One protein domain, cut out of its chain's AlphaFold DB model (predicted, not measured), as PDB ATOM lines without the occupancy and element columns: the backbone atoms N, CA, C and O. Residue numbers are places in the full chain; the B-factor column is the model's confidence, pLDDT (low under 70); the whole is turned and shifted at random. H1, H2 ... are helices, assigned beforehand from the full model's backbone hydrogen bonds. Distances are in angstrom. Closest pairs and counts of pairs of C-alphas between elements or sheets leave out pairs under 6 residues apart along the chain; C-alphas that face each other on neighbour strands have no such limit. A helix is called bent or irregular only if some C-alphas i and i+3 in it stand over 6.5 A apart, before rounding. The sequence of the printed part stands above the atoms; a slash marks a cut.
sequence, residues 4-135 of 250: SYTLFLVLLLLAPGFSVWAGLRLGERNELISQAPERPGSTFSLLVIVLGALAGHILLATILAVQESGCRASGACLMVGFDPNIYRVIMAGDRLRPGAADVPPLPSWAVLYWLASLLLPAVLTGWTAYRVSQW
ATOM      1  N   SER A   4     -29.255  34.986-115.219       78.19
ATOM      2  CA  SER A   4     -28.867  36.093-114.341       78.19
ATOM      3  C   SER A   4     -28.642  35.668-112.885       78.19
ATOM      4  O   SER A   4     -27.731  36.174-112.235       78.19
ATOM      5  N   TYR A   5     -29.434  34.720-112.373       73.69
ATOM      6  CA  TYR A   5     -29.283  34.211-111.007       73.69
ATOM      7  C   TYR A   5     -28.025  33.345-110.866       73.69
ATOM      8  O   TYR A   5     -27.257  33.511-109.920       73.69
ATOM      9  N   THR A   6     -27.768  32.471-111.842       77.81
ATOM     10  CA  THR A   6     -26.544  31.658-111.873       77.81
ATOM     11  C   THR A   6     -25.301  32.540-111.984       77.81
ATOM     12  O   THR A   6     -24.334  32.323-111.261       77.81
ATOM     13  N   LEU A   7     -25.339  33.570-112.835       82.25
ATOM     14  CA  LEU A   7     -24.240  34.522-112.980       82.25
ATOM     15  C   LEU A   7     -23.958  35.267-111.670       82.25
ATOM     16  O   LEU A   7     -22.803  35.373-111.267       82.25
ATOM     17  N   PHE A   8     -25.001  35.741-110.983       81.62
ATOM     18  CA  PHE A   8     -24.860  36.407-109.688       81.62
ATOM     19  C   PHE A   8     -24.176  35.508-108.648       81.62
ATOM     20  O   PHE A   8     -23.229  35.942-107.992       81.62
ATOM     21  N   LEU A   9     -24.597  34.244-108.540       76.06
ATOM     22  CA  LEU A   9     -23.968  33.284-107.630       76.06
ATOM     23  C   LEU A   9     -22.503  33.026-107.991       76.06
ATOM     24  O   LEU A   9     -21.650  33.042-107.111       76.06
ATOM     25  N   VAL A  10     -22.194  32.841-109.276       84.56
ATOM     26  CA  VAL A  10     -20.814  32.634-109.739       84.56
ATOM     27  C   VAL A  10     -19.929  33.830-109.392       84.56
ATOM     28  O   VAL A  10     -18.836  33.642-108.864       84.56
ATOM     29  N   LEU A  11     -20.398  35.060-109.625       86.62
ATOM     30  CA  LEU A  11     -19.655  36.272-109.267       86.62
ATOM     31  C   LEU A  11     -19.400  36.362-107.763       86.62
ATOM     32  O   LEU A  11     -18.318  36.761-107.338       86.62
ATOM     33  N   LEU A  12     -20.381  35.958-106.964       84.12
ATOM     34  CA  LEU A  12     -20.287  35.993-105.518       84.12
ATOM     35  C   LEU A  12     -19.338  34.908-104.967       84.12
ATOM     36  O   LEU A  12     -18.581  35.187-104.041       84.12
ATOM     37  N   LEU A  13     -19.287  33.718-105.578       86.62
ATOM     38  CA  LEU A  13     -18.262  32.702-105.283       86.62
ATOM     39  C   LEU A  13     -16.859  33.131-105.753       86.62
ATOM     40  O   LEU A  13     -15.853  32.754-105.162       86.62
ATOM     41  N   LEU A  14     -16.760  33.940-106.807       92.00
ATOM     42  CA  LEU A  14     -15.480  34.474-107.281       92.00
ATOM     43  C   LEU A  14     -15.020  35.719-106.512       92.00
ATOM     44  O   LEU A  14     -13.862  36.124-106.650       92.00
ATOM     45  N   ALA A  15     -15.880  36.324-105.686       92.00
ATOM     46  CA  ALA A  15     -15.586  37.558-104.960       92.00
ATOM     47  C   ALA A  15     -14.279  37.511-104.141       92.00
ATOM     48  O   ALA A  15     -13.531  38.495-104.185       92.00
ATOM     49  N   PRO A  16     -13.915  36.402-103.457       93.81
ATOM     50  CA  PRO A  16     -12.633  36.338-102.764       93.81
ATOM     51  C   PRO A  16     -11.432  36.349-103.705       93.81
ATOM     52  O   PRO A  16     -10.410  36.944-103.373       93.81
ATOM     53  N   GLY A  17     -11.572  35.777-104.899       93.12
ATOM     54  CA  GLY A  17     -10.568  35.829-105.956       93.12
ATOM     55  C   GLY A  17     -10.353  37.234-106.503       93.12
ATOM     56  O   GLY A  17      -9.221  37.714-106.562       93.12
ATOM     57  N   PHE A  18     -11.446  37.929-106.833       92.56
ATOM     58  CA  PHE A  18     -11.387  39.336-107.242       92.56
ATOM     59  C   PHE A  18     -10.770  40.219-106.157       92.56
ATOM     60  O   PHE A  18     -10.012  41.134-106.469       92.56
ATOM     61  N   SER A  19     -11.041  39.917-104.887       93.06
ATOM     62  CA  SER A  19     -10.481  40.662-103.761       93.06
ATOM     63  C   SER A  19      -8.983  40.423-103.586       93.06
ATOM     64  O   SER A  19      -8.263  41.385-103.337       93.06
ATOM     65  N   VAL A  20      -8.483  39.193-103.783       92.25
ATOM     66  CA  VAL A  20      -7.030  38.925-103.836       92.25
ATOM     67  C   VAL A  20      -6.384  39.751-104.936       92.25
ATOM     68  O   VAL A  20      -5.421  40.471-104.678       92.25
ATOM     69  N   TRP A  21      -6.929  39.676-106.151       89.69
ATOM     70  CA  TRP A  21      -6.415  40.429-107.290       89.69
ATOM     71  C   TRP A  21      -6.399  41.938-107.003       89.69
ATOM     72  O   TRP A  21      -5.359  42.581-107.139       89.69
ATOM     73  N   ALA A  22      -7.506  42.493-106.504       88.44
ATOM     74  CA  ALA A  22      -7.605  43.907-106.156       88.44
ATOM     75  C   ALA A  22      -6.635  44.300-105.028       88.44
ATOM     76  O   ALA A  22      -5.976  45.333-105.118       88.44
ATOM     77  N   GLY A  23      -6.502  43.472-103.989       87.81
ATOM     78  CA  GLY A  23      -5.584  43.698-102.875       87.81
ATOM     79  C   GLY A  23      -4.125  43.729-103.323       87.81
ATOM     80  O   GLY A  23      -3.387  44.637-102.934       87.81
ATOM     81  N   LEU A  24      -3.727  42.803-104.205       85.44
ATOM     82  CA  LEU A  24      -2.393  42.798-104.806       85.44
ATOM     83  C   LEU A  24      -2.126  44.086-105.585       85.44
ATOM     84  O   LEU A  24      -1.041  44.637-105.414       85.44
ATOM     85  N   ARG A  25      -3.108  44.562-106.373       79.56
ATOM     86  CA  ARG A  25      -3.044  45.779-107.209       79.56
ATOM     87  C   ARG A  25      -3.022  47.079-106.412       79.56
ATOM     88  O   ARG A  25      -2.252  47.987-106.716       79.56
ATOM     89  N   LEU A  26      -3.831  47.174-105.363       81.88
ATOM     90  CA  LEU A  26      -3.851  48.345-104.485       81.88
ATOM     91  C   LEU A  26      -2.523  48.533-103.744       81.88
ATOM     92  O   LEU A  26      -2.146  49.667-103.458       81.88
ATOM     93  N   GLY A  27      -1.792  47.449-103.479       73.81
ATOM     94  CA  GLY A  27      -0.438  47.519-102.939       73.81
ATOM     95  C   GLY A  27       0.651  47.884-103.954       73.81
ATOM     96  O   GLY A  27       1.800  48.052-103.556       73.81
ATOM     97  N   GLU A  28       0.332  48.006-105.249       67.19
ATOM     98  CA  GLU A  28       1.306  48.311-106.317       67.19
ATOM     99  C   GLU A  28       1.448  49.790-106.625       67.19
ATOM    100  O   GLU A  28       2.366  50.136-107.364       67.19
ATOM    101  N   ARG A  29       0.548  50.649-106.121       59.25
ATOM    102  CA  ARG A  29       0.591  52.084-106.421       59.25
ATOM    103  C   ARG A  29       1.981  52.623-106.094       59.25
ATOM    104  O   ARG A  29       2.367  52.699-104.931       59.25
ATOM    105  N   ASN A  30       2.715  52.958-107.148       57.12
ATOM    106  CA  ASN A  30       4.048  53.517-107.082       57.12
ATOM    107  C   ASN A  30       4.026  54.848-107.826       57.12
ATOM    108  O   ASN A  30       3.510  54.925-108.939       57.12
ATOM    109  N   GLU A  31       4.553  55.887-107.188       52.91
ATOM    110  CA  GLU A  31       4.485  57.264-107.685       52.91
ATOM    111  C   GLU A  31       5.471  57.516-108.837       52.91
ATOM    112  O   GLU A  31       5.258  58.425-109.630       52.91
ATOM    113  N   LEU A  32       6.518  56.687-108.964       51.28
ATOM    114  CA  LEU A  32       7.613  56.908-109.918       51.28
ATOM    115  C   LEU A  32       7.382  56.281-111.301       51.28
ATOM    116  O   LEU A  32       7.780  56.862-112.302       51.28
ATOM    117  N   ILE A  33       6.777  55.089-111.374       56.81
ATOM    118  CA  ILE A  33       6.502  54.386-112.639       56.81
ATOM    119  C   ILE A  33       5.164  53.659-112.500       56.81
ATOM    120  O   ILE A  33       5.054  52.667-111.772       56.81
ATOM    121  N   SER A  34       4.140  54.143-113.204       56.12
ATOM    122  CA  SER A  34       2.819  53.509-113.225       56.12
ATOM    123  C   SER A  34       2.851  52.284-114.133       56.12
ATOM    124  O   SER A  34       2.776  52.440-115.342       56.12
ATOM    125  N   GLN A  35       2.899  51.066-113.598       59.06
ATOM    126  CA  GLN A  35       2.798  49.867-114.442       59.06
ATOM    127  C   GLN A  35       1.490  49.881-115.247       59.06
ATOM    128  O   GLN A  35       0.418  50.165-114.704       59.06
ATOM    129  N   ALA A  36       1.573  49.588-116.547       57.69
ATOM    130  CA  ALA A  36       0.383  49.438-117.373       57.69
ATOM    131  C   ALA A  36      -0.529  48.327-116.804       57.69
ATOM    132  O   ALA A  36      -0.021  47.321-116.289       57.69
ATOM    133  N   PRO A  37      -1.865  48.476-116.887       59.66
ATOM    134  CA  PRO A  37      -2.787  47.420-116.483       59.66
ATOM    135  C   PRO A  37      -2.475  46.119-117.233       59.66
ATOM    136  O   PRO A  37      -2.120  46.150-118.413       59.66
ATOM    137  N   GLU A  38      -2.630  44.969-116.570       62.62
ATOM    138  CA  GLU A  38      -2.579  43.684-117.274       62.62
ATOM    139  C   GLU A  38      -3.613  43.659-118.406       62.62
ATOM    140  O   GLU A  38      -4.724  44.182-118.267       62.62
ATOM    141  N   ARG A  39      -3.255  43.029-119.530       63.88
ATOM    142  CA  ARG A  39      -4.180  42.872-120.654       63.88
ATOM    143  C   ARG A  39      -5.434  42.101-120.204       63.88
ATOM    144  O   ARG A  39      -5.316  41.151-119.418       63.88
ATOM    145  N   PRO A  40      -6.626  42.453-120.721       61.31
ATOM    146  CA  PRO A  40      -7.830  41.657-120.511       61.31
ATOM    147  C   PRO A  40      -7.576  40.193-120.889       61.31
ATOM    148  O   PRO A  40      -7.044  39.915-121.959       61.31
ATOM    149  N   GLY A  41      -7.935  39.257-120.006       66.88
ATOM    150  CA  GLY A  41      -7.724  37.823-120.242       66.88
ATOM    151  C   GLY A  41      -6.325  37.294-119.903       66.88
ATOM    152  O   GLY A  41      -6.019  36.159-120.254       66.88
ATOM    153  N   SER A  42      -5.490  38.069-119.200       73.38
ATOM    154  CA  SER A  42      -4.210  37.588-118.661       73.38
ATOM    155  C   SER A  42      -4.377  36.267-117.893       73.38
ATOM    156  O   SER A  42      -5.144  36.181-116.927       73.38
ATOM    157  N   THR A  43      -3.621  35.238-118.294       81.25
ATOM    158  CA  THR A  43      -3.592  33.926-117.625       81.25
ATOM    159  C   THR A  43      -3.201  34.056-116.157       81.25
ATOM    160  O   THR A  43      -3.727  33.333-115.314       81.25
ATOM    161  N   PHE A  44      -2.325  35.013-115.836       80.81
ATOM    162  CA  PHE A  44      -1.933  35.297-114.462       80.81
ATOM    163  C   PHE A  44      -3.112  35.834-113.648       80.81
ATOM    164  O   PHE A  44      -3.433  35.262-112.608       80.81
ATOM    165  N   SER A  45      -3.811  36.862-114.143       83.62
ATOM    166  CA  SER A  45      -5.006  37.398-113.478       83.62
ATOM    167  C   SER A  45      -6.075  36.322-113.269       83.62
ATOM    168  O   SER A  45      -6.630  36.217-112.176       83.62
ATOM    169  N   LEU A  46      -6.324  35.477-114.276       87.50
ATOM    170  CA  LEU A  46      -7.273  34.365-114.166       87.50
ATOM    171  C   LEU A  46      -6.860  33.360-113.085       87.50
ATOM    172  O   LEU A  46      -7.678  32.999-112.241       87.50
ATOM    173  N   LEU A  47      -5.594  32.939-113.070       89.12
ATOM    174  CA  LEU A  47      -5.078  31.986-112.089       89.12
ATOM    175  C   LEU A  47      -5.115  32.560-110.666       89.12
ATOM    176  O   LEU A  47      -5.526  31.866-109.739       89.12
ATOM    177  N   VAL A  48      -4.761  33.837-110.497       88.75
ATOM    178  CA  VAL A  48      -4.838  34.546-109.212       88.75
ATOM    179  C   VAL A  48      -6.276  34.620-108.707       88.75
ATOM    180  O   VAL A  48      -6.519  34.336-107.536       88.75
ATOM    181  N   ILE A  49      -7.237  34.959-109.572       91.69
ATOM    182  CA  ILE A  49      -8.652  35.027-109.192       91.69
ATOM    183  C   ILE A  49      -9.167  33.633-108.811       91.69
ATOM    184  O   ILE A  49      -9.752  33.471-107.743       91.69
ATOM    185  N   VAL A  50      -8.921  32.607-109.627       92.31
ATOM    186  CA  VAL A  50      -9.428  31.247-109.369       92.31
ATOM    187  C   VAL A  50      -8.813  30.647-108.102       92.31
ATOM    188  O   VAL A  50      -9.543  30.177-107.226       92.31
ATOM    189  N   LEU A  51      -7.484  30.691-107.959       93.69
ATOM    190  CA  LEU A  51      -6.810  30.159-106.772       93.69
ATOM    191  C   LEU A  51      -7.104  30.998-105.524       93.69
ATOM    192  O   LEU A  51      -7.253  30.441-104.440       93.69
ATOM    193  N   GLY A  52      -7.237  32.319-105.669       93.12
ATOM    194  CA  GLY A  52      -7.615  33.217-104.581       93.12
ATOM    195  C   GLY A  52      -9.030  32.951-104.066       93.12
ATOM    196  O   GLY A  52      -9.246  32.924-102.855       93.12
ATOM    197  N   ALA A  53      -9.979  32.685-104.969       94.31
ATOM    198  CA  ALA A  53     -11.333  32.280-104.607       94.31
ATOM    199  C   ALA A  53     -11.324  30.950-103.844       94.31
ATOM    200  O   ALA A  53     -11.887  30.859-102.752       94.31
ATOM    201  N   LEU A  54     -10.612  29.945-104.367       93.56
ATOM    202  CA  LEU A  54     -10.468  28.644-103.714       93.56
ATOM    203  C   LEU A  54      -9.852  28.773-102.312       93.56
ATOM    204  O   LEU A  54     -10.392  28.229-101.352       93.56
ATOM    205  N   ALA A  55      -8.762  29.531-102.176       93.06
ATOM    206  CA  ALA A  55      -8.095  29.755-100.898       93.06
ATOM    207  C   ALA A  55      -9.009  30.462 -99.883       93.06
ATOM    208  O   ALA A  55      -9.067  30.051 -98.725       93.06
ATOM    209  N   GLY A  56      -9.762  31.480-100.314       92.75
ATOM    210  CA  GLY A  56     -10.731  32.169 -99.458       92.75
ATOM    211  C   GLY A  56     -11.835  31.243 -98.959       92.75
ATOM    212  O   GLY A  56     -12.188  31.271 -97.778       92.75
ATOM    213  N   HIS A  57     -12.339  30.370 -99.829       92.19
ATOM    214  CA  HIS A  57     -13.358  29.401 -99.444       92.19
ATOM    215  C   HIS A  57     -12.828  28.321 -98.500       92.19
ATOM    216  O   HIS A  57     -13.490  28.024 -97.504       92.19
ATOM    217  N   ILE A  58     -11.624  27.795 -98.752       92.00
ATOM    218  CA  ILE A  58     -10.942  26.863 -97.843       92.00
ATOM    219  C   ILE A  58     -10.760  27.513 -96.470       92.00
ATOM    220  O   ILE A  58     -11.127  26.907 -95.469       92.00
ATOM    221  N   LEU A  59     -10.284  28.761 -96.416       90.69
ATOM    222  CA  LEU A  59     -10.096  29.498 -95.167       90.69
ATOM    223  C   LEU A  59     -11.402  29.596 -94.366       90.69
ATOM    224  O   LEU A  59     -11.424  29.256 -93.184       90.69
ATOM    225  N   LEU A  60     -12.499  30.015 -95.005       88.94
ATOM    226  CA  LEU A  60     -13.799  30.102 -94.336       88.94
ATOM    227  C   LEU A  60     -14.288  28.722 -93.870       88.94
ATOM    228  O   LEU A  60     -14.778  28.596 -92.750       88.94
ATOM    229  N   ALA A  61     -14.142  27.686 -94.699       88.50
ATOM    230  CA  ALA A  61     -14.526  26.325 -94.335       88.50
ATOM    231  C   ALA A  61     -13.726  25.814 -93.125       88.50
ATOM    232  O   ALA A  61     -14.301  25.217 -92.216       88.50
ATOM    233  N   THR A  62     -12.424  26.107 -93.065       88.50
ATOM    234  CA  THR A  62     -11.571  25.782 -91.917       88.50
ATOM    235  C   THR A  62     -11.996  26.541 -90.662       88.50
ATOM    236  O   THR A  62     -12.097  25.927 -89.604       88.50
ATOM    237  N   ILE A  63     -12.302  27.840 -90.759       87.62
ATOM    238  CA  ILE A  63     -12.783  28.639 -89.618       87.62
ATOM    239  C   ILE A  63     -14.074  28.039 -89.048       87.62
ATOM    240  O   ILE A  63     -14.175  27.839 -87.838       87.62
ATOM    241  N   LEU A  64     -15.032  27.696 -89.912       85.75
ATOM    242  CA  LEU A  64     -16.290  27.071 -89.501       85.75
ATOM    243  C   LEU A  64     -16.063  25.684 -88.877       85.75
ATOM    244  O   LEU A  64     -16.665  25.371 -87.853       85.75
ATOM    245  N   ALA A  65     -15.159  24.872 -89.431       86.44
ATOM    246  CA  ALA A  65     -14.821  23.556 -88.881       86.44
ATOM    247  C   ALA A  65     -14.142  23.639 -87.501       86.44
ATOM    248  O   ALA A  65     -14.428  22.835 -86.608       86.44
ATOM    249  N   VAL A  66     -13.263  24.627 -87.300       87.69
ATOM    250  CA  VAL A  66     -12.631  24.904 -86.001       87.69
ATOM    251  C   VAL A  66     -13.670  25.399 -84.998       87.69
ATOM    252  O   VAL A  66     -13.683  24.930 -83.862       87.69
ATOM    253  N   GLN A  67     -14.577  26.284 -85.416       85.88
ATOM    254  CA  GLN A  67     -15.670  26.766 -84.575       85.88
ATOM    255  C   GLN A  67     -16.591  25.619 -84.140       85.88
ATOM    256  O   GLN A  67     -16.888  25.509 -82.953       85.88
ATOM    257  N   GLU A  68     -16.989  24.728 -85.053       83.31
ATOM    258  CA  GLU A  68     -17.802  23.544 -84.737       83.31
ATOM    259  C   GLU A  68     -17.082  22.608 -83.752       83.31
ATOM    260  O   GLU A  68     -17.672  22.141 -82.776       83.31
ATOM    261  N   SER A  69     -15.788  22.368 -83.972       85.12
ATOM    262  CA  SER A  69     -14.972  21.505 -83.109       85.12
ATOM    263  C   SER A  69     -14.785  22.104 -81.709       85.12
ATOM    264  O   SER A  69     -14.928  21.399 -80.711       85.12
ATOM    265  N   GLY A  70     -14.540  23.416 -81.618       84.88
ATOM    266  CA  GLY A  70     -14.446  24.153 -80.353       84.88
ATOM    267  C   GLY A  70     -15.770  24.193 -79.591       84.88
ATOM    268  O   GLY A  70     -15.791  24.015 -78.374       84.88
ATOM    269  N   CYS A  71     -16.884  24.345 -80.309       84.50
ATOM    270  CA  CYS A  71     -18.237  24.256 -79.761       84.50
ATOM    271  C   CYS A  71     -18.495  22.883 -79.123       84.50
ATOM    272  O   CYS A  71     -18.928  22.805 -77.974       84.50
ATOM    273  N   ARG A  72     -18.157  21.792 -79.828       82.50
ATOM    274  CA  ARG A  72     -18.296  20.423 -79.301       82.50
ATOM    275  C   ARG A  72     -17.424  20.162 -78.075       82.50
ATOM    276  O   ARG A  72     -17.857  19.450 -77.178       82.50
ATOM    277  N   ALA A  73     -16.214  20.717 -78.040       85.75
ATOM    278  CA  ALA A  73     -15.270  20.491 -76.949       85.75
ATOM    279  C   ALA A  73     -15.587  21.308 -75.684       85.75
ATOM    280  O   ALA A  73     -15.396  20.818 -74.577       85.75
ATOM    281  N   SER A  74     -16.049  22.553 -75.838       85.50
ATOM    282  CA  SER A  74     -16.260  23.485 -74.717       85.50
ATOM    283  C   SER A  74     -17.701  23.543 -74.208       85.50
ATOM    284  O   SER A  74     -17.940  24.075 -73.126       85.50
ATOM    285  N   GLY A  75     -18.674  23.063 -74.990       78.94
ATOM    286  CA  GLY A  75     -20.103  23.227 -74.705       78.94
ATOM    287  C   GLY A  75     -20.617  24.669 -74.848       78.94
ATOM    288  O   GLY A  75     -21.822  24.897 -74.764       78.94
ATOM    289  N   ALA A  76     -19.736  25.644 -75.100       76.81
ATOM    290  CA  ALA A  76     -20.074  27.048 -75.292       76.81
ATOM    291  C   ALA A  76     -20.275  27.341 -76.786       76.81
ATOM    292  O   ALA A  76     -19.350  27.722 -77.503       76.81
ATOM    293  N   CYS A  77     -21.503  27.144 -77.262       74.25
ATOM    294  CA  CYS A  77     -21.881  27.426 -78.643       74.25
ATOM    295  C   CYS A  77     -22.520  28.811 -78.767       74.25
ATOM    296  O   CYS A  77     -23.377  29.184 -77.966       74.25
ATOM    297  N   LEU A  78     -22.197  29.529 -79.844       67.56
ATOM    298  CA  LEU A  78     -23.060  30.600 -80.337       67.56
ATOM    299  C   LEU A  78     -24.378  29.956 -80.788       67.56
ATOM    300  O   LEU A  78     -24.443  29.338 -81.850       67.56
ATOM    301  N   MET A  79     -25.412  30.036 -79.945       63.75
ATOM    302  CA  MET A  79     -26.746  29.537 -80.274       63.75
ATOM    303  C   MET A  79     -27.393  30.456 -81.307       63.75
ATOM    304  O   MET A  79     -28.059  31.435 -80.983       63.75
ATOM    305  N   VAL A  80     -27.168  30.129 -82.573       63.91
ATOM    306  CA  VAL A  80     -27.870  30.720 -83.704       63.91
ATOM    307  C   VAL A  80     -29.049  29.808 -84.043       63.91
ATOM    308  O   VAL A  80     -28.879  28.598 -84.157       63.91
ATOM    309  N   GLY A  81     -30.254  30.368 -84.195       63.59
ATOM    310  CA  GLY A  81     -31.483  29.606 -84.481       63.59
ATOM    311  C   GLY A  81     -31.556  28.967 -85.879       63.59
ATOM    312  O   GLY A  81     -32.627  28.544 -86.298       63.59
ATOM    313  N   PHE A  82     -30.447  28.938 -86.621       67.38
ATOM    314  CA  PHE A  82     -30.295  28.325 -87.941       67.38
ATOM    315  C   PHE A  82     -28.843  27.854 -88.133       67.38
ATOM    316  O   PHE A  82     -27.965  28.248 -87.368       67.38
ATOM    317  N   ASP A  83     -28.571  27.040 -89.163       71.44
ATOM    318  CA  ASP A  83     -27.210  26.569 -89.471       71.44
ATOM    319  C   ASP A  83     -26.361  27.694 -90.116       71.44
ATOM    320  O   ASP A  83     -26.647  28.116 -91.247       71.44
ATOM    321  N   PRO A  84     -25.311  28.205 -89.438       71.50
ATOM    322  CA  PRO A  84     -24.473  29.274 -89.974       71.50
ATOM    323  C   PRO A  84     -23.547  28.800 -91.106       71.50
ATOM    324  O   PRO A  84     -22.959  29.631 -91.799       71.50
ATOM    325  N   ASN A  85     -23.390  27.488 -91.312       77.06
ATOM    326  CA  ASN A  85     -22.471  26.944 -92.299       77.06
ATOM    327  C   ASN A  85     -23.085  26.968 -93.705       77.06
ATOM    328  O   ASN A  85     -23.806  26.060 -94.124       77.06
ATOM    329  N   ILE A  86     -22.725  27.993 -94.476       77.56
ATOM    330  CA  ILE A  86     -23.243  28.167 -95.832       77.56
ATOM    331  C   ILE A  86     -22.902  27.004 -96.777       77.56
ATOM    332  O   ILE A  86     -23.695  26.671 -97.653       77.56
ATOM    333  N   TYR A  87     -21.767  26.327 -96.584       79.94
ATOM    334  CA  TYR A  87     -21.393  25.184 -97.419       79.94
ATOM    335  C   TYR A  87     -22.320  23.994 -97.198       79.94
ATOM    336  O   TYR A  87     -22.614  23.266 -98.142       79.94
ATOM    337  N   ARG A  88     -22.833  23.817 -95.976       74.62
ATOM    338  CA  ARG A  88     -23.857  22.805 -95.700       74.62
ATOM    339  C   ARG A  88     -25.163  23.152 -96.386       74.62
ATOM    340  O   ARG A  88     -25.762  22.260 -96.962       74.62
ATOM    341  N   VAL A  89     -25.564  24.420 -96.402       71.19
ATOM    342  CA  VAL A  89     -26.771  24.872 -97.115       71.19
ATOM    343  C   VAL A  89     -26.638  24.655 -98.626       71.19
ATOM    344  O   VAL A  89     -27.552  24.124 -99.250       71.19
ATOM    345  N   ILE A  90     -25.481  24.996 -99.205       72.69
ATOM    346  CA  ILE A  90     -25.187  24.797-100.633       72.69
ATOM    347  C   ILE A  90     -25.171  23.301-100.987       72.69
ATOM    348  O   ILE A  90     -25.776  22.899-101.978       72.69
ATOM    349  N   MET A  91     -24.510  22.461-100.180       72.31
ATOM    350  CA  MET A  91     -24.421  21.015-100.430       72.31
ATOM    351  C   MET A  91     -25.720  20.265-100.117       72.31
ATOM    352  O   MET A  91     -26.016  19.255-100.749       72.31
ATOM    353  N   ALA A  92     -26.509  20.741 -99.155       66.50
ATOM    354  CA  ALA A  92     -27.773  20.132 -98.755       66.50
ATOM    355  C   ALA A  92     -28.966  20.619 -99.590       66.50
ATOM    356  O   ALA A  92     -30.096  20.363 -99.184       66.50
ATOM    357  N   GLY A  93     -28.735  21.295-100.724       57.69
ATOM    358  CA  GLY A  93     -29.717  22.079-101.488       57.69
ATOM    359  C   GLY A  93     -31.115  21.471-101.699       57.69
ATOM    360  O   GLY A  93     -32.081  22.225-101.772       57.69
ATOM    361  N   ASP A  94     -31.264  20.142-101.723       49.41
ATOM    362  CA  ASP A  94     -32.569  19.467-101.852       49.41
ATOM    363  C   ASP A  94     -33.236  19.049-100.524       49.41
ATOM    364  O   ASP A  94     -34.439  18.791-100.500       49.41
ATOM    365  N   ARG A  95     -32.506  19.000 -99.403       52.12
ATOM    366  CA  ARG A  95     -33.032  18.604 -98.077       52.12
ATOM    367  C   ARG A  95     -33.668  19.754 -97.291       52.12
ATOM    368  O   ARG A  95     -34.371  19.502 -96.321       52.12
ATOM    369  N   LEU A  96     -33.444  20.997 -97.718       51.28
ATOM    370  CA  LEU A  96     -34.009  22.213 -97.116       51.28
ATOM    371  C   LEU A  96     -35.235  22.740 -97.887       51.28
ATOM    372  O   LEU A  96     -35.631  23.893 -97.714       51.28
ATOM    373  N   ARG A  97     -35.842  21.918 -98.760       47.41
ATOM    374  CA  ARG A  97     -37.067  22.289 -99.481       47.41
ATOM    375  C   ARG A  97     -38.214  22.572 -98.494       47.41
ATOM    376  O   ARG A  97     -38.428  21.773 -97.580       47.41
ATOM    377  N   PRO A  98     -38.987  23.655 -98.695       41.94
ATOM    378  CA  PRO A  98     -40.179  23.912 -97.896       41.94
ATOM    379  C   PRO A  98     -41.164  22.751 -98.097       41.94
ATOM    380  O   PRO A  98     -41.599  22.496 -99.219       41.94
ATOM    381  N   GLY A  99     -41.438  22.005 -97.022       45.12
ATOM    382  CA  GLY A  99     -42.225  20.764 -97.041       45.12
ATOM    383  C   GLY A  99     -41.526  19.543 -96.427       45.12
ATOM    384  O   GLY A  99     -42.189  18.542 -96.174       45.12
ATOM    385  N   ALA A 100     -40.221  19.609 -96.132       48.69
ATOM    386  CA  ALA A 100     -39.588  18.658 -95.217       48.69
ATOM    387  C   ALA A 100     -40.025  18.999 -93.781       48.69
ATOM    388  O   ALA A 100     -39.780  20.107 -93.312       48.69
ATOM    389  N   ALA A 101     -40.708  18.069 -93.113       46.75
ATOM    390  CA  ALA A 101     -41.502  18.305 -91.901       46.75
ATOM    391  C   ALA A 101     -40.745  18.834 -90.658       46.75
ATOM    392  O   ALA A 101     -41.395  19.179 -89.681       46.75
ATOM    393  N   ASP A 102     -39.415  18.974 -90.708       51.94
ATOM    394  CA  ASP A 102     -38.569  19.301 -89.549       51.94
ATOM    395  C   ASP A 102     -37.635  20.511 -89.759       51.94
ATOM    396  O   ASP A 102     -36.662  20.679 -89.021       51.94
ATOM    397  N   VAL A 103     -37.875  21.370 -90.759       55.28
ATOM    398  CA  VAL A 103     -37.041  22.573 -90.953       55.28
ATOM    399  C   VAL A 103     -37.621  23.741 -90.142       55.28
ATOM    400  O   VAL A 103     -38.702  24.228 -90.487       55.28
ATOM    401  N   PRO A 104     -36.944  24.222 -89.078       57.94
ATOM    402  CA  PRO A 104     -37.412  25.382 -88.329       57.94
ATOM    403  C   PRO A 104     -37.525  26.606 -89.253       57.94
ATOM    404  O   PRO A 104     -36.717  26.754 -90.177       57.94
ATOM    405  N   PRO A 105     -38.516  27.490 -89.032       60.56
ATOM    406  CA  PRO A 105     -38.693  28.680 -89.852       60.56
ATOM    407  C   PRO A 105     -37.413  29.521 -89.826       60.56
ATOM    408  O   PRO A 105     -36.955  29.953 -88.769       60.56
ATOM    409  N   LEU A 106     -36.828  29.737 -91.006       67.19
ATOM    410  CA  LEU A 106     -35.625  30.548 -91.156       67.19
ATOM    411  C   LEU A 106     -35.941  31.993 -90.749       67.19
ATOM    412  O   LEU A 106     -36.859  32.598 -91.314       67.19
ATOM    413  N   PRO A 107     -35.195  32.585 -89.806       73.00
ATOM    414  CA  PRO A 107     -35.394  33.982 -89.465       73.00
ATOM    415  C   PRO A 107     -34.975  34.873 -90.640       73.00
ATOM    416  O   PRO A 107     -34.020  34.572 -91.355       73.00
ATOM    417  N   SER A 108     -35.651  36.010 -90.831       75.56
ATOM    418  CA  SER A 108     -35.442  36.900 -91.989       75.56
ATOM    419  C   SER A 108     -34.000  37.406 -92.141       75.56
ATOM    420  O   SER A 108     -33.572  37.753 -93.239       75.56
ATOM    421  N   TRP A 109     -33.224  37.420 -91.054       77.81
ATOM    422  CA  TRP A 109     -31.820  37.828 -91.049       77.81
ATOM    423  C   TRP A 109     -30.838  36.707 -91.435       77.81
ATOM    424  O   TRP A 109     -29.671  37.001 -91.685       77.81
ATOM    425  N   ALA A 110     -31.280  35.447 -91.544       74.56
ATOM    426  CA  ALA A 110     -30.423  34.322 -91.935       74.56
ATOM    427  C   ALA A 110     -29.808  34.526 -93.330       74.56
ATOM    428  O   ALA A 110     -28.627  34.260 -93.546       74.56
ATOM    429  N   VAL A 111     -30.581  35.097 -94.259       75.81
ATOM    430  CA  VAL A 111     -30.104  35.431 -95.610       75.81
ATOM    431  C   VAL A 111     -29.005  36.495 -95.559       75.81
ATOM    432  O   VAL A 111     -27.972  36.343 -96.209       75.81
ATOM    433  N   LEU A 112     -29.189  37.544 -94.750       79.88
ATOM    434  CA  LEU A 112     -28.172  38.583 -94.550       79.88
ATOM    435  C   LEU A 112     -26.904  38.004 -93.920       79.88
ATOM    436  O   LEU A 112     -25.805  38.351 -94.343       79.88
ATOM    437  N   TYR A 113     -27.048  37.094 -92.956       81.94
ATOM    438  CA  TYR A 113     -25.918  36.419 -92.328       81.94
ATOM    439  C   TYR A 113     -25.120  35.580 -93.332       81.94
ATOM    440  O   TYR A 113     -23.893  35.669 -93.360       81.94
ATOM    441  N   TRP A 114     -25.779  34.796 -94.189       79.00
ATOM    442  CA  TRP A 114     -25.086  34.014 -95.217       79.00
ATOM    443  C   TRP A 114     -24.401  34.903 -96.258       79.00
ATOM    444  O   TRP A 114     -23.253  34.641 -96.611       79.00
ATOM    445  N   LEU A 115     -25.046  35.991 -96.692       79.94
ATOM    446  CA  LEU A 115     -24.420  36.973 -97.585       79.94
ATOM    447  C   LEU A 115     -23.201  37.638 -96.931       79.94
ATOM    448  O   LEU A 115     -22.145  37.730 -97.554       79.94
ATOM    449  N   ALA A 116     -23.299  38.040 -95.664       82.88
ATOM    450  CA  ALA A 116     -22.169  38.586 -94.914       82.88
ATOM    451  C   ALA A 116     -21.040  37.552 -94.745       82.88
ATOM    452  O   ALA A 116     -19.866  37.880 -94.907       82.88
ATOM    453  N   SER A 117     -21.392  36.287 -94.498       82.00
ATOM    454  CA  SER A 117     -20.439  35.177 -94.381       82.00
ATOM    455  C   SER A 117     -19.688  34.917 -95.686       82.00
ATOM    456  O   SER A 117     -18.525  34.532 -95.647       82.00
ATOM    457  N   LEU A 118     -20.318  35.161 -96.838       82.88
ATOM    458  CA  LEU A 118     -19.685  35.077 -98.158       82.88
ATOM    459  C   LEU A 118     -18.771  36.265 -98.471       82.88
ATOM    460  O   LEU A 118     -17.798  36.114 -99.207       82.88
ATOM    461  N   LEU A 119     -19.049  37.438 -97.901       87.06
ATOM    462  CA  LEU A 119     -18.185  38.613 -98.028       87.06
ATOM    463  C   LEU A 119     -16.946  38.522 -97.130       87.06
ATOM    464  O   LEU A 119     -15.887  39.034 -97.489       87.06
ATOM    465  N   LEU A 120     -17.051  37.847 -95.986       88.31
ATOM    466  CA  LEU A 120     -15.952  37.668 -95.039       88.31
ATOM    467  C   LEU A 120     -14.664  37.098 -95.673       88.31
ATOM    468  O   LEU A 120     -13.615  37.724 -95.503       88.31
ATOM    469  N   PRO A 121     -14.684  35.984 -96.437       89.50
ATOM    470  CA  PRO A 121     -13.487  35.495 -97.106       89.50
ATOM    471  C   PRO A 121     -12.952  36.508 -98.112       89.50
ATOM    472  O   PRO A 121     -11.742  36.635 -98.216       89.50
ATOM    473  N   ALA A 122     -13.809  37.276 -98.789       91.12
ATOM    474  CA  ALA A 122     -13.361  38.292 -99.735       91.12
ATOM    475  C   ALA A 122     -12.601  39.441 -99.061       91.12
ATOM    476  O   ALA A 122     -11.517  39.821 -99.505       91.12
ATOM    477  N   VAL A 123     -13.106  39.933 -97.929       91.62
ATOM    478  CA  VAL A 123     -12.407  40.946 -97.127       91.62
ATOM    479  C   VAL A 123     -11.081  40.398 -96.591       91.62
ATOM    480  O   VAL A 123     -10.050  41.060 -96.709       91.62
ATOM    481  N   LEU A 124     -11.083  39.180 -96.038       91.75
ATOM    482  CA  LEU A 124      -9.882  38.557 -95.477       91.75
ATOM    483  C   LEU A 124      -8.814  38.304 -96.544       91.75
ATOM    484  O   LEU A 124      -7.650  38.658 -96.344       91.75
ATOM    485  N   THR A 125      -9.183  37.726 -97.687       92.75
ATOM    486  CA  THR A 125      -8.229  37.434 -98.757       92.75
ATOM    487  C   THR A 125      -7.712  38.708 -99.415       92.75
ATOM    488  O   THR A 125      -6.517  38.808 -99.675       92.75
ATOM    489  N   GLY A 126      -8.559  39.721 -99.615       91.50
ATOM    490  CA  GLY A 126      -8.124  41.009-100.153       91.50
ATOM    491  C   GLY A 126      -7.184  41.760 -99.211       91.50
ATOM    492  O   GLY A 126      -6.139  42.255 -99.637       91.50
ATOM    493  N   TRP A 127      -7.497  41.798 -97.913       92.44
ATOM    494  CA  TRP A 127      -6.645  42.451 -96.920       92.44
ATOM    495  C   TRP A 127      -5.302  41.737 -96.740       92.44
ATOM    496  O   TRP A 127      -4.253  42.383 -96.698       92.44
ATOM    497  N   THR A 128      -5.310  40.405 -96.672       91.31
ATOM    498  CA  THR A 128      -4.073  39.616 -96.592       91.31
ATOM    499  C   THR A 128      -3.235  39.772 -97.855       91.31
ATOM    500  O   THR A 128      -2.041  40.031 -97.743       91.31
ATOM    501  N   ALA A 129      -3.842  39.728 -99.044       90.38
ATOM    502  CA  ALA A 129      -3.157  39.997-100.305       90.38
ATOM    503  C   ALA A 129      -2.526  41.397-100.335       90.38
ATOM    504  O   ALA A 129      -1.356  41.534-100.691       90.38
ATOM    505  N   TYR A 130      -3.249  42.423 -99.879       89.50
ATOM    506  CA  TYR A 130      -2.710  43.775 -99.742       89.50
ATOM    507  C   TYR A 130      -1.489  43.809 -98.811       89.50
ATOM    508  O   TYR A 130      -0.426  44.292 -99.197       89.50
ATOM    509  N   ARG A 131      -1.580  43.220 -97.613       89.94
ATOM    510  CA  ARG A 131      -0.456  43.159 -96.660       89.94
ATOM    511  C   ARG A 131       0.746  42.391 -97.212       89.94
ATOM    512  O   ARG A 131       1.879  42.829 -97.040       89.94
ATOM    513  N   VAL A 132       0.502  41.266 -97.877       88.38
ATOM    514  CA  VAL A 132       1.542  40.422 -98.481       88.38
ATOM    515  C   VAL A 132       2.211  41.140 -99.653       88.38
ATOM    516  O   VAL A 132       3.424  41.032 -99.816       88.38
ATOM    517  N   SER A 133       1.472  41.934-100.429       83.69
ATOM    518  CA  SER A 133       2.045  42.704-101.542       83.69
ATOM    519  C   SER A 133       3.043  43.781-101.087       83.69
ATOM    520  O   SER A 133       3.964  44.119-101.829       83.69
ATOM    521  N   GLN A 134       2.922  44.261 -99.844       81.75
ATOM    522  CA  GLN A 134       3.880  45.190 -99.240       81.75
ATOM    523  C   GLN A 134       5.192  44.513 -98.819       81.75
ATOM    524  O   GLN A 134       6.177  45.196 -98.530       81.75
ATOM    525  N   TRP A 135       5.256  43.177 -98.774       84.38
ATOM    526  CA  TRP A 135       6.487  42.478 -98.412       84.38
ATOM    527  C   TRP A 135       7.526  42.601 -99.524       84.38
ATOM    528  O   TRP A 135       7.290  42.205-100.666       84.38
TER     529      TRP A 135
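AT A GLANCE: This is residues 4 to 135 of the 250 residues of an uncharacterized protein of Croceibacterium mercuriale (UniProt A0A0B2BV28). Two long helices, H2 and H4, cross as an X near their middles; the arm H1b of a bent helix lies beside H4 and crosses H2 too, while the other arm, H1a, swings away, residues 4 to 11 standing free. Short H3 lies near H2 and H4, and free loop residues 29 to 36 and 97 to 102 stick out at opposite ends. The printed part has 132 residues with four named helices, H1 to H4 in chain order, and no named strand: all helix, loose, radius of gyration of the C-alphas 18.4 A, spans 63 by 39 by 23 A.

HOW THE PARTS SIT: Begin with H2, residues 43 to 74. Its residues 52 to 60 alone touch H4, residues 110 to 133, at a steep tilt of 59 degrees, opposite ways; the closest C-alphas are Gly 56 and Pro 121, 4.9 A. H1, residues 4 to 26, was assigned as one helix by its hydrogen bonds but is bent: C-alphas 13 and 16 are 7.2 A apart, and arms H1a, residues 4 to 13, and H1b, residues 16 to 26, stand at 61 degrees. H1b touches H2, closest C-alphas Gly 17 and Ile 49, 3.8 A. H1b touches H4, closest C-alphas Pro 16 and Ala 122, 3.7 A, at 36 degrees, only just steep. H3, residues 86 to 91, is close to but not clearly touching H4, closest C-alphas Ile 86 and Trp 114, 6.2 A. Every O i to N i+4 pair is within hydrogen-bond range in H1a, H1b, H2 and H3; in H4, 18 of 20.

IN THESE COORDINATES: Find C-alpha 43 at (-3.592, 33.926, -117.625); H2 runs 45.9 A to C-alpha 74. H4 runs 34.9 A to C-alpha 133 at (2.045, 42.704, -101.542).

THE WHOLE: C-alphas 32 and 101 are farthest apart, 65.0 A. The three links are long; the printed part has no cut. Look for pLDDT under 70 at residues 28 to 41, 78 to 82 and 92 to 106.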